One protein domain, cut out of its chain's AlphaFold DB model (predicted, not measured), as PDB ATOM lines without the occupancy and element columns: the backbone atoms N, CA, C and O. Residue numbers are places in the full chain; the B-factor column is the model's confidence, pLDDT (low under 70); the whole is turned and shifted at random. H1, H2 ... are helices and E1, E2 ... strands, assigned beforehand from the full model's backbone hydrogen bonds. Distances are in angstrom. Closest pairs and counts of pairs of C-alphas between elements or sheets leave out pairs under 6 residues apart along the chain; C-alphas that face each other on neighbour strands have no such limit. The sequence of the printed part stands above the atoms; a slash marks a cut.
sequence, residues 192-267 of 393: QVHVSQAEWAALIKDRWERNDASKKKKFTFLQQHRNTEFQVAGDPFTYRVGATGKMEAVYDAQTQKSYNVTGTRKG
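Overview. This is residues 192 to 267 of the 393 residues of an uncharacterized protein of Hymenobacter sp (UniProt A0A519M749). One strongly twisted sheet of five strands makes the body, with the short helix H3 over strand E4 and the helix H1 grazing the sheet beside E1 and E2. The small helix H2 lies away from the sheet at one end of the longest axis, and the turn between E4 and E5 lies at the other end. The printed part has 76 residues, with three named helices and five named strands in the order E1 H1 H2 E2 E3 E4 E5 H3, and its class is mixed, helices and strands. Across the mixed sheet the order is E1 E2 E3 E4 E5, with E1 and E2 parallel and the other neighbours antiparallel. The whole is compact, with a radius of gyration of the C-alphas of 11.6 A and spans of 35 by 23 by 22 A.

Along the chain. Strand E1, residues 192 to 195, begins at C-alpha 192 (-41.410, 33.931, -26.735) and is 10.0 A long. H1, residues 197 to 204, is the longest helix at 10.6 A. H2 follows as residues 212 to 216, with C-alpha 216 at (-65.831, 34.390, -14.580). E2 is residues 228 to 232, 12.5 A, and E3 is residues 237 to 241, 12.9 A. E4, residues 247 to 252, is 14.8 A long, and E5 is residues 257 to 259. H3, residues 261 to 265, ends at C-alpha 265 (-52.623, 26.081, -11.792).

Arrangement. E1 and E5 are the edge strands. E1 and E2 are parallel at 34 degrees, with N 193 and O 229 at 2.9 A; with H1 and H2 between them they form a strand-helix-strand unit, two parallel neighbour strands joined through helices, whose crossover is right-handed. E2 to E5 form a meander, each strand the antiparallel neighbour of the one before. In the hairpin of E2 and E3, N 230 and O 239 are 2.9 A apart; in that of E3 and E4, N 238 and O 251 are 2.7 A apart; in that of E4 and E5, N 259 and O 250 are 2.8 A apart. H3 is on the sheet, over E4, at a height over the sheet of 8.7 A; their closest C-alphas, of Val 250 and Val 261, are 5.8 A apart. H1 only grazes the sheet with residues 197 to 203; its closest C-alpha to E2 is that of Gln 197, 6.0 A from that of Val 232. H2 is not on the sheet and is apart from H1 and H3. In H1, H2 and H3 every O i to N i+4 pair is within hydrogen-bond range.

Size, cuts and confidence. The two C-alphas farthest apart, of Lys 216 and Gln 254, are 34.7 A apart. The printed part has no cut. The link from H2 to E2, 11 residues, is long. The mean pLDDT of the printed part is 91.5, and no printed residue is under 70.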
ATOM      1  N   GLN A 192     -42.227  34.316 -27.888       91.50
ATOM      2  CA  GLN A 192     -41.410  33.931 -26.735       91.50
ATOM      3  C   GLN A 192     -41.244  35.149 -25.828       91.50
ATOM      4  O   GLN A 192     -40.691  36.163 -26.258       91.50
ATOM      5  N   VAL A 193     -41.740  35.078 -24.595       94.50
ATOM      6  CA  VAL A 193     -41.774  36.221 -23.679       94.50
ATOM      7  C   VAL A 193     -41.137  35.834 -22.355       94.50
ATOM      8  O   VAL A 193     -41.643  34.993 -21.619       94.50
ATOM      9  N   HIS A 194     -40.039  36.508 -22.031       95.56
ATOM     10  CA  HIS A 194     -39.376  36.360 -20.744       95.56
ATOM     11  C   HIS A 194     -39.942  37.392 -19.772       95.56
ATOM     12  O   HIS A 194     -40.039  38.571 -20.112       95.56
ATOM     13  N   VAL A 195     -40.317  36.951 -18.576       96.62
ATOM     14  CA  VAL A 195     -40.909  37.799 -17.536       96.62
ATOM     15  C   VAL A 195     -40.259  37.532 -16.185       96.62
ATOM     16  O   VAL A 195     -39.819  36.424 -15.882       96.62
ATOM     17  N   SER A 196     -40.221  38.545 -15.332       97.69
ATOM     18  CA  SER A 196     -39.926  38.379 -13.912       97.69
ATOM     19  C   SER A 196     -41.072  37.667 -13.182       97.69
ATOM     20  O   SER A 196     -42.210  37.618 -13.652       97.69
ATOM     21  N   GLN A 197     -40.798  37.171 -11.974       95.12
ATOM     22  CA  GLN A 197     -41.820  36.602 -11.086       95.12
ATOM     23  C   GLN A 197     -42.961  37.596 -10.788       95.12
ATOM     24  O   GLN A 197     -44.128  37.213 -10.746       95.12
ATOM     25  N   ALA A 198     -42.640  38.884 -10.620       96.69
ATOM     26  CA  ALA A 198     -43.631  39.924 -10.344       96.69
ATOM     27  C   ALA A 198     -44.534  40.201 -11.557       96.69
ATOM     28  O   ALA A 198     -45.751  40.328 -11.413       96.69
ATOM     29  N   GLU A 199     -43.953  40.254 -12.757       96.94
ATOM     30  CA  GLU A 199     -44.712  40.389 -14.004       96.94
ATOM     31  C   GLU A 199     -45.589  39.162 -14.250       96.94
ATOM     32  O   GLU A 199     -46.761  39.311 -14.589       96.94
ATOM     33  N   TRP A 200     -45.068  37.956 -14.006       95.88
ATOM     34  CA  TRP A 200     -45.852  36.727 -14.089       95.88
ATOM     35  C   TRP A 200     -47.054  36.746 -13.144       95.88
ATOM     36  O   TRP A 200     -48.181  36.527 -13.587       95.88
ATOM     37  N   ALA A 201     -46.842  37.093 -11.870       94.44
ATOM     38  CA  ALA A 201     -47.916  37.223 -10.888       94.44
ATOM     39  C   ALA A 201     -48.992  38.224 -11.346       94.44
ATOM     40  O   ALA A 201     -50.188  37.949 -11.239       94.44
ATOM     41  N   ALA A 202     -48.589  39.360 -11.921       95.25
ATOM     42  CA  ALA A 202     -49.522  40.340 -12.472       95.25
ATOM     43  C   ALA A 202     -50.296  39.809 -13.697       95.25
ATOM     44  O   ALA A 202     -51.489  40.089 -13.829       95.25
ATOM     45  N   LEU A 203     -49.646  39.031 -14.571       95.06
ATOM     46  CA  LEU A 203     -50.252  38.442 -15.770       95.06
ATOM     47  C   LEU A 203     -51.321  37.396 -15.438       95.06
ATOM     48  O   LEU A 203     -52.387  37.377 -16.065       95.06
ATOM     49  N   ILE A 204     -51.047  36.525 -14.464       94.44
ATOM     50  CA  ILE A 204     -51.954  35.429 -14.095       94.44
ATOM     51  C   ILE A 204     -53.089  35.871 -13.170       94.44
ATOM     52  O   ILE A 204     -54.102  35.164 -13.079       94.44
ATOM     53  N   LYS A 205     -52.939  37.031 -12.515       94.31
ATOM     54  CA  LYS A 205     -53.896  37.561 -11.544       94.31
ATOM     55  C   LYS A 205     -55.296  37.645 -12.129       94.31
ATOM     56  O   LYS A 205     -55.533  38.300 -13.146       94.31
ATOM     57  N   ASP A 206     -56.247  36.996 -11.464       93.69
ATOM     58  CA  ASP A 206     -57.649  36.934 -11.898       93.69
ATOM     59  C   ASP A 206     -57.845  36.386 -13.328       93.69
ATOM     60  O   ASP A 206     -58.880  36.654 -13.952       93.69
ATOM     61  N   ARG A 207     -56.857  35.684 -13.893       92.75
ATOM     62  CA  ARG A 207     -56.895  35.110 -15.247       92.75
ATOM     63  C   ARG A 207     -56.630  33.622 -15.236       92.75
ATOM     64  O   ARG A 207     -57.342  32.907 -15.923       92.75
ATOM     65  N   TRP A 208     -55.643  33.153 -14.486       92.31
ATOM     66  CA  TRP A 208     -55.278  31.738 -14.453       92.31
ATOM     67  C   TRP A 208     -55.422  31.135 -13.059       92.31
ATOM     68  O   TRP A 208     -55.830  29.985 -12.950       92.31
ATOM     69  N   GLU A 209     -55.204  31.911 -12.001       88.94
ATOM     70  CA  GLU A 209     -55.371  31.476 -10.611       88.94
ATOM     71  C   GLU A 209     -56.747  30.837 -10.349       88.94
ATOM     72  O   GLU A 209     -57.770  31.209 -10.931       88.94
ATOM     73  N   ARG A 210     -56.827  29.880  -9.419       86.62
ATOM     74  CA  ARG A 210     -58.112  29.271  -9.045       86.62
ATOM     75  C   ARG A 210     -58.904  30.179  -8.091       86.62
ATOM     76  O   ARG A 210     -59.048  29.872  -6.916       86.62
ATOM     77  N   ASN A 211     -59.474  31.260  -8.617       89.56
ATOM     78  CA  ASN A 211     -60.343  32.185  -7.883       89.56
ATOM     79  C   ASN A 211     -61.621  32.538  -8.677       89.56
ATOM     80  O   ASN A 211     -61.767  32.182  -9.852       89.56
ATOM     81  N   ASP A 212     -62.578  33.216  -8.039       93.31
ATOM     82  CA  ASP A 212     -63.873  33.524  -8.662       93.31
ATOM     83  C   ASP A 212     -63.770  34.510  -9.828       93.31
ATOM     84  O   ASP A 212     -64.517  34.398 -10.804       93.31
ATOM     85  N   ALA A 213     -62.822  35.443  -9.774       93.25
ATOM     86  CA  ALA A 213     -62.582  36.372 -10.869       93.25
ATOM     87  C   ALA A 213     -62.095  35.633 -12.130       93.25
ATOM     88  O   ALA A 213     -62.644  35.832 -13.217       93.25
ATOM     89  N   SER A 214     -61.144  34.710 -11.980       89.25
ATOM     90  CA  SER A 214     -60.616  33.872 -13.062       89.25
ATOM     91  C   SER A 214     -61.671  32.924 -13.626       89.25
ATOM     92  O   SER A 214     -61.772  32.781 -14.847       89.25
ATOM     93  N   LYS A 215     -62.522  32.331 -12.772       89.38
ATOM     94  CA  LYS A 215     -63.664  31.501 -13.207       89.38
ATOM     95  C   LYS A 215     -64.611  32.278 -14.120       89.38
ATOM     96  O   LYS A 215     -64.966  31.778 -15.185       89.38
ATOM     97  N   LYS A 216     -64.979  33.513 -13.747       90.94
ATOM     98  CA  LYS A 216     -65.831  34.390 -14.580       90.94
ATOM     99  C   LYS A 216     -65.200  34.661 -15.947       90.94
ATOM    100  O   LYS A 216     -65.897  34.716 -16.953       90.94
ATOM    101  N   LYS A 217     -63.869  34.757 -15.995       89.81
ATOM    102  CA  LYS A 217     -63.073  34.920 -17.223       89.81
ATOM    103  C   LYS A 217     -62.711  33.590 -17.899       89.81
ATOM    104  O   LYS A 217     -61.901  33.577 -18.823       89.81
ATOM    105  N   LYS A 218     -63.296  32.473 -17.453       91.25
ATOM    106  CA  LYS A 218     -63.091  31.118 -17.992       91.25
ATOM    107  C   LYS A 218     -61.620  30.689 -18.051       91.25
ATOM    108  O   LYS A 218     -61.244  29.901 -18.914       91.25
ATOM    109  N   PHE A 219     -60.814  31.204 -17.128       92.56
ATOM    110  CA  PHE A 219     -59.378  30.960 -17.041       92.56
ATOM    111  C   PHE A 219     -58.581  31.357 -18.300       92.56
ATOM    112  O   PHE A 219     -57.755  30.581 -18.784       92.56
ATOM    113  N   THR A 220     -58.879  32.528 -18.871       95.56
ATOM    114  CA  THR A 220     -58.249  33.008 -20.113       95.56
ATOM    115  C   THR A 220     -57.389  34.255 -19.908       95.56
ATOM    116  O   THR A 220     -57.768  35.179 -19.184       95.56
ATOM    117  N   PHE A 221     -56.248  34.289 -20.592       95.88
ATOM    118  CA  PHE A 221     -55.341  35.428 -20.711       95.88
ATOM    119  C   PHE A 221     -55.883  36.489 -21.685       95.88
ATOM    120  O   PHE A 221     -56.746  36.227 -22.533       95.88
ATOM    121  N   LEU A 222     -55.376  37.720 -21.548       94.75
ATOM    122  CA  LEU A 222     -55.728  38.841 -22.424       94.75
ATOM    123  C   LEU A 222     -55.308  38.576 -23.873       94.75
ATOM    124  O   LEU A 222     -54.378  37.820 -24.131       94.75
ATOM    125  N   GLN A 223     -55.977  39.238 -24.821       94.69
ATOM    126  CA  GLN A 223     -55.760  39.019 -26.254       94.69
ATOM    127  C   GLN A 223     -54.299  39.199 -26.686       94.69
ATOM    128  O   GLN A 223     -53.811  38.413 -27.486       94.69
ATOM    129  N   GLN A 224     -53.600  40.175 -26.106       94.50
ATOM    130  CA  GLN A 224     -52.184  40.456 -26.366       94.50
ATOM    131  C   GLN A 224     -51.210  39.361 -25.885       94.50
ATOM    132  O   GLN A 224     -50.039  39.402 -26.229       94.50
ATOM    133  N   HIS A 225     -51.683  38.410 -25.073       94.94
ATOM    134  CA  HIS A 225     -50.905  37.305 -24.497       94.94
ATOM    135  C   HIS A 225     -51.324  35.939 -25.059       94.94
ATOM    136  O   HIS A 225     -50.976  34.897 -24.510       94.94
ATOM    137  N   ARG A 226     -52.149  35.931 -26.111       94.38
ATOM    138  CA  ARG A 226     -52.531  34.711 -26.830       94.38
ATOM    139  C   ARG A 226     -51.411  34.317 -27.778       94.38
ATOM    140  O   ARG A 226     -50.734  35.196 -28.304       94.38
ATOM    141  N   ASN A 227     -51.268  33.018 -28.035       94.00
ATOM    142  CA  ASN A 227     -50.140  32.468 -28.790       94.00
ATOM    143  C   ASN A 227     -48.816  32.973 -28.204       94.00
ATOM    144  O   ASN A 227     -48.036  33.662 -28.858       94.00
ATOM    145  N   THR A 228     -48.607  32.734 -26.914       94.44
ATOM    146  CA  THR A 228     -47.412  33.187 -26.198       94.44
ATOM    147  C   THR A 228     -46.871  32.062 -25.335       94.44
ATOM    148  O   THR A 228     -47.635  31.332 -24.706       94.44
ATOM    149  N   GLU A 229     -45.554  31.923 -25.312       94.19
ATOM    150  CA  GLU A 229     -44.830  31.072 -24.379       94.19
ATOM    151  C   GLU A 229     -44.092  31.958 -23.389       94.19
ATOM    152  O   GLU A 229     -43.256  32.776 -23.776       94.19
ATOM    153  N   PHE A 230     -44.447  31.822 -22.115       95.19
ATOM    154  CA  PHE A 230     -43.841  32.589 -21.040       95.19
ATOM    155  C   PHE A 230     -42.720  31.788 -20.389       95.19
ATOM    156  O   PHE A 230     -42.953  30.674 -19.915       95.19
ATOM    157  N   GLN A 231     -41.533  32.388 -20.326       94.56
ATOM    158  CA  GLN A 231     -40.432  31.952 -19.474       94.56
ATOM    159  C   GLN A 231     -40.365  32.868 -18.253       94.56
ATOM    160  O   GLN A 231     -40.145  34.074 -18.388       94.56
ATOM    161  N   VAL A 232     -40.562  32.313 -17.059       94.75
ATOM    162  CA  VAL A 232     -40.531  33.093 -15.816       94.75
ATOM    163  C   VAL A 232     -39.143  32.985 -15.191       94.75
ATOM    164  O   VAL A 232     -38.603  31.896 -15.029       94.75
ATOM    165  N   ALA A 233     -38.541  34.115 -14.828       92.81
ATOM    166  CA  ALA A 233     -37.202  34.139 -14.248       92.81
ATOM    167  C   ALA A 233     -37.108  33.248 -12.993       92.81
ATOM    168  O   ALA A 233     -37.875  33.411 -12.039       92.81
ATOM    169  N   GLY A 234     -36.150  32.316 -12.996       90.06
ATOM    170  CA  GLY A 234     -35.928  31.361 -11.904       90.06
ATOM    171  C   GLY A 234     -36.915  30.188 -11.855       90.06
ATOM    172  O   GLY A 234     -36.784  29.337 -10.979       90.06
ATOM    173  N   ASP A 235     -37.875  30.123 -12.777       90.31
ATOM    174  CA  ASP A 235     -38.783  28.993 -12.945       90.31
ATOM    175  C   ASP A 235     -38.281  28.107 -14.106       90.31
ATOM    176  O   ASP A 235     -38.034  28.632 -15.194       90.31
ATOM    177  N   PRO A 236     -38.095  26.786 -13.918       88.62
ATOM    178  CA  PRO A 236     -37.707  25.894 -15.012       88.62
ATOM    179  C   PRO A 236     -38.816  25.688 -16.058       88.62
ATOM    180  O   PRO A 236     -38.554  25.117 -17.118       88.62
ATOM    181  N   PHE A 237     -40.056  26.106 -15.783       91.88
ATOM    182  CA  PHE A 237     -41.177  25.857 -16.680       91.88
ATOM    183  C   PHE A 237     -41.364  26.939 -17.740       91.88
ATOM    184  O   PHE A 237     -41.239  28.141 -17.509       91.88
ATOM    185  N   THR A 238     -41.778  26.473 -18.912       92.38
ATOM    186  CA  THR A 238     -42.402  27.270 -19.958       92.38
ATOM    187  C   THR A 238     -43.914  27.089 -19.906       92.38
ATOM    188  O   THR A 238     -44.424  25.966 -19.859       92.38
ATOM    189  N   TYR A 239     -44.635  28.208 -19.947       94.38
ATOM    190  CA  TYR A 239     -46.093  28.257 -19.897       94.38
ATOM    191  C   TYR A 239     -46.651  28.671 -21.261       94.38
ATOM    192  O   TYR A 239     -46.478  29.815 -21.683       94.38
ATOM    193  N   ARG A 240     -47.329  27.755 -21.959       93.25
ATOM    194  CA  ARG A 240     -47.888  28.001 -23.294       93.25
ATOM    195  C   ARG A 240     -49.351  28.410 -23.226       93.25
ATOM    196  O   ARG A 240     -50.209  27.628 -22.813       93.25
ATOM    197  N   VAL A 241     -49.644  29.596 -23.743       95.06
ATOM    198  CA  VAL A 241     -50.997  30.122 -23.922       95.06
ATOM    199  C   VAL A 241     -51.379  30.069 -25.395       95.06
ATOM    200  O   VAL A 241     -50.755  30.735 -26.218       95.06
ATOM    201  N   GLY A 242     -52.441  29.338 -25.721       93.19
ATOM    202  CA  GLY A 242     -52.894  29.192 -27.104       93.19
ATOM    203  C   GLY A 242     -53.766  30.336 -27.618       93.19
ATOM    204  O   GLY A 242     -54.016  31.343 -26.945       93.19
ATOM    205  N   ALA A 243     -54.311  30.147 -28.820       93.44
ATOM    206  CA  ALA A 243     -55.055  31.171 -29.564       93.44
ATOM    207  C   ALA A 243     -56.355  31.622 -28.879       93.44
ATOM    208  O   ALA A 243     -56.866  32.713 -29.133       93.44
ATOM    209  N   THR A 244     -56.908  30.795 -27.991       93.88
ATOM    210  CA  THR A 244     -58.111  31.129 -27.210       93.88
ATOM    211  C   THR A 244     -57.792  31.878 -25.914       93.88
ATOM    212  O   THR A 244     -58.703  32.333 -25.221       93.88
ATOM    213  N   GLY A 245     -56.507  32.023 -25.580       94.12
ATOM    214  CA  GLY A 245     -56.040  32.567 -24.310       94.12
ATOM    215  C   GLY A 245     -56.050  31.560 -23.167       94.12
ATOM    216  O   GLY A 245     -55.815  31.958 -22.036       94.12
ATOM    217  N   LYS A 246     -56.336  30.277 -23.406       95.06
ATOM    218  CA  LYS A 246     -56.190  29.238 -22.380       95.06
ATOM    219  C   LYS A 246     -54.734  28.792 -22.270       95.06
ATOM    220  O   LYS A 246     -54.023  28.770 -23.268       95.06
ATOM    221  N   MET A 247     -54.333  28.401 -21.062       94.06
ATOM    222  CA  MET A 247     -53.092  27.655 -20.854       94.06
ATOM    223  C   MET A 247     -53.257  26.258 -21.455       94.06
ATOM    224  O   MET A 247     -54.155  25.524 -21.043       94.06
ATOM    225  N   GLU A 248     -52.424  25.916 -22.430       90.81
ATOM    226  CA  GLU A 248     -52.490  24.650 -23.167       90.81
ATOM    227  C   GLU A 248     -51.388  23.682 -22.746       90.81
ATOM    228  O   GLU A 248     -51.601  22.473 -22.779       90.81
ATOM    229  N   ALA A 249     -50.235  24.193 -22.304       90.44
ATOM    230  CA  ALA A 249     -49.152  23.353 -21.817       90.44
ATOM    231  C   ALA A 249     -48.304  24.047 -20.752       90.44
ATOM    232  O   ALA A 249     -48.126  25.265 -20.765       90.44
ATOM    233  N   VAL A 250     -47.753  23.228 -19.863       92.44
ATOM    234  CA  VAL A 250     -46.672  23.576 -18.941       92.44
ATOM    235  C   VAL A 250     -45.599  22.520 -19.151       92.44
ATOM    236  O   VAL A 250     -45.904  21.330 -19.087       92.44
ATOM    237  N   TYR A 251     -44.373  22.922 -19.459       90.19
ATOM    238  CA  TYR A 251     -43.299  21.978 -19.765       90.19
ATOM    239  C   TYR A 251     -41.936  22.539 -19.370       90.19
ATOM    240  O   TYR A 251     -41.766  23.747 -19.274       90.19
ATOM    241  N   ASP A 252     -40.964  21.667 -19.142       86.75
ATOM    242  CA  ASP A 252     -39.570  22.030 -18.904       86.75
ATOM    243  C   ASP A 252     -38.761  21.713 -20.164       86.75
ATOM    244  O   ASP A 252     -38.667  20.560 -20.595       86.75
ATOM    245  N   ALA A 253     -38.199  22.758 -20.770       73.56
ATOM    246  CA  ALA A 253     -37.432  22.652 -22.004       73.56
ATOM    247  C   ALA A 253     -36.071  21.961 -21.803       73.56
ATOM    248  O   ALA A 253     -35.532  21.386 -22.747       73.56
ATOM    249  N   GLN A 254     -35.510  21.987 -20.594       76.06
ATOM    250  CA  GLN A 254     -34.236  21.334 -20.293       76.06
ATOM    251  C   GLN A 254     -34.425  19.828 -20.147       76.06
ATOM    252  O   GLN A 254     -33.641  19.048 -20.684       76.06
ATOM    253  N   THR A 255     -35.480  19.414 -19.444       72.88
ATOM    254  CA  THR A 255     -35.753  17.990 -19.198       72.88
ATOM    255  C   THR A 255     -36.663  17.347 -20.243       72.88
ATOM    256  O   THR A 255     -36.854  16.134 -20.197       72.88
ATOM    257  N   GLN A 256     -37.191  18.129 -21.194       72.50
ATOM    258  CA  GLN A 256     -38.118  17.682 -22.243       72.50
ATOM    259  C   GLN A 256     -39.390  17.024 -21.676       72.50
ATOM    260  O   GLN A 256     -39.948  16.103 -22.274       72.50
ATOM    261  N   LYS A 257     -39.854  17.485 -20.507       78.94
ATOM    262  CA  LYS A 257     -41.012  16.917 -19.800       78.94
ATOM    263  C   LYS A 257     -42.197  17.866 -19.810       78.94
ATOM    264  O   LYS A 257     -42.046  19.059 -19.559       78.94
ATOM    265  N   SER A 258     -43.384  17.310 -20.030       86.81
ATOM    266  CA  SER A 258     -44.657  18.024 -19.893       86.81
ATOM    267  C   SER A 258     -45.308  17.742 -18.545       86.81
ATOM    268  O   SER A 258     -45.197  16.641 -18.002       86.81
ATOM    269  N   TYR A 259     -46.028  18.736 -18.035       90.12
ATOM    270  CA  TYR A 259     -46.646  18.712 -16.718       90.12
ATOM    271  C   TYR A 259     -48.132  19.049 -16.777       90.12
ATOM    272  O   TYR A 259     -48.610  19.775 -17.653       90.12
ATOM    273  N   ASN A 260     -48.878  18.534 -15.802       91.88
ATOM    274  CA  ASN A 260     -50.314  18.733 -15.721       91.88
ATOM    275  C   ASN A 260     -50.664  20.215 -15.482       91.88
ATOM    276  O   ASN A 260     -50.405  20.781 -14.415       91.88
ATOM    277  N   VAL A 261     -51.313  20.841 -16.467       91.88
ATOM    278  CA  VAL A 261     -51.717  22.259 -16.424       91.88
ATOM    279  C   VAL A 261     -52.670  22.542 -15.258       91.88
ATOM    280  O   VAL A 261     -52.549  23.565 -14.581       91.88
ATOM    281  N   THR A 262     -53.626  21.643 -15.008       90.25
ATOM    282  CA  THR A 262     -54.650  21.815 -13.966       90.25
ATOM    283  C   THR A 262     -54.040  21.778 -12.567       90.25
ATOM    284  O   THR A 262     -54.379  22.633 -11.744       90.25
ATOM    285  N   GLY A 263     -53.133  20.832 -12.321       90.56
ATOM    286  CA  GLY A 263     -52.355  20.687 -11.099       90.56
ATOM    287  C   GLY A 263     -51.468  21.903 -10.886       90.56
ATOM    288  O   GLY A 263     -51.604  22.566  -9.860       90.56
ATOM    289  N   THR A 264     -50.690  22.286 -11.905       91.06
ATOM    290  CA  THR A 264     -49.799  23.461 -11.866       91.06
ATOM    291  C   THR A 264     -50.574  24.718 -11.472       91.06
ATOM    292  O   THR A 264     -50.215  25.408 -10.523       91.06
ATOM    293  N   ARG A 265     -51.725  24.960 -12.113       90.25
ATOM    294  CA  ARG A 265     -52.623  26.081 -11.792       90.25
ATOM    295  C   ARG A 265     -53.112  26.073 -10.345       90.25
ATOM    296  O   ARG A 265     -53.363  27.122  -9.760       90.25
ATOM    297  N   LYS A 266     -53.339  24.886  -9.787       90.06
ATOM    298  CA  LYS A 266     -53.773  24.718  -8.400       90.06
ATOM    299  C   LYS A 266     -52.605  24.731  -7.419       90.06
ATOM    300  O   LYS A 266     -52.882  24.591  -6.237       90.06
ATOM    301  N   GLY A 267     -51.355  24.882  -7.861       87.88
ATOM    302  CA  GLY A 267     -50.151  24.893  -7.024       87.88
ATOM    303  C   GLY A 267     -49.462  23.533  -6.857       87.88
ATOM    304  O   GLY A 267     -48.600  23.413  -5.997       87.88
TER     305      GLY A 267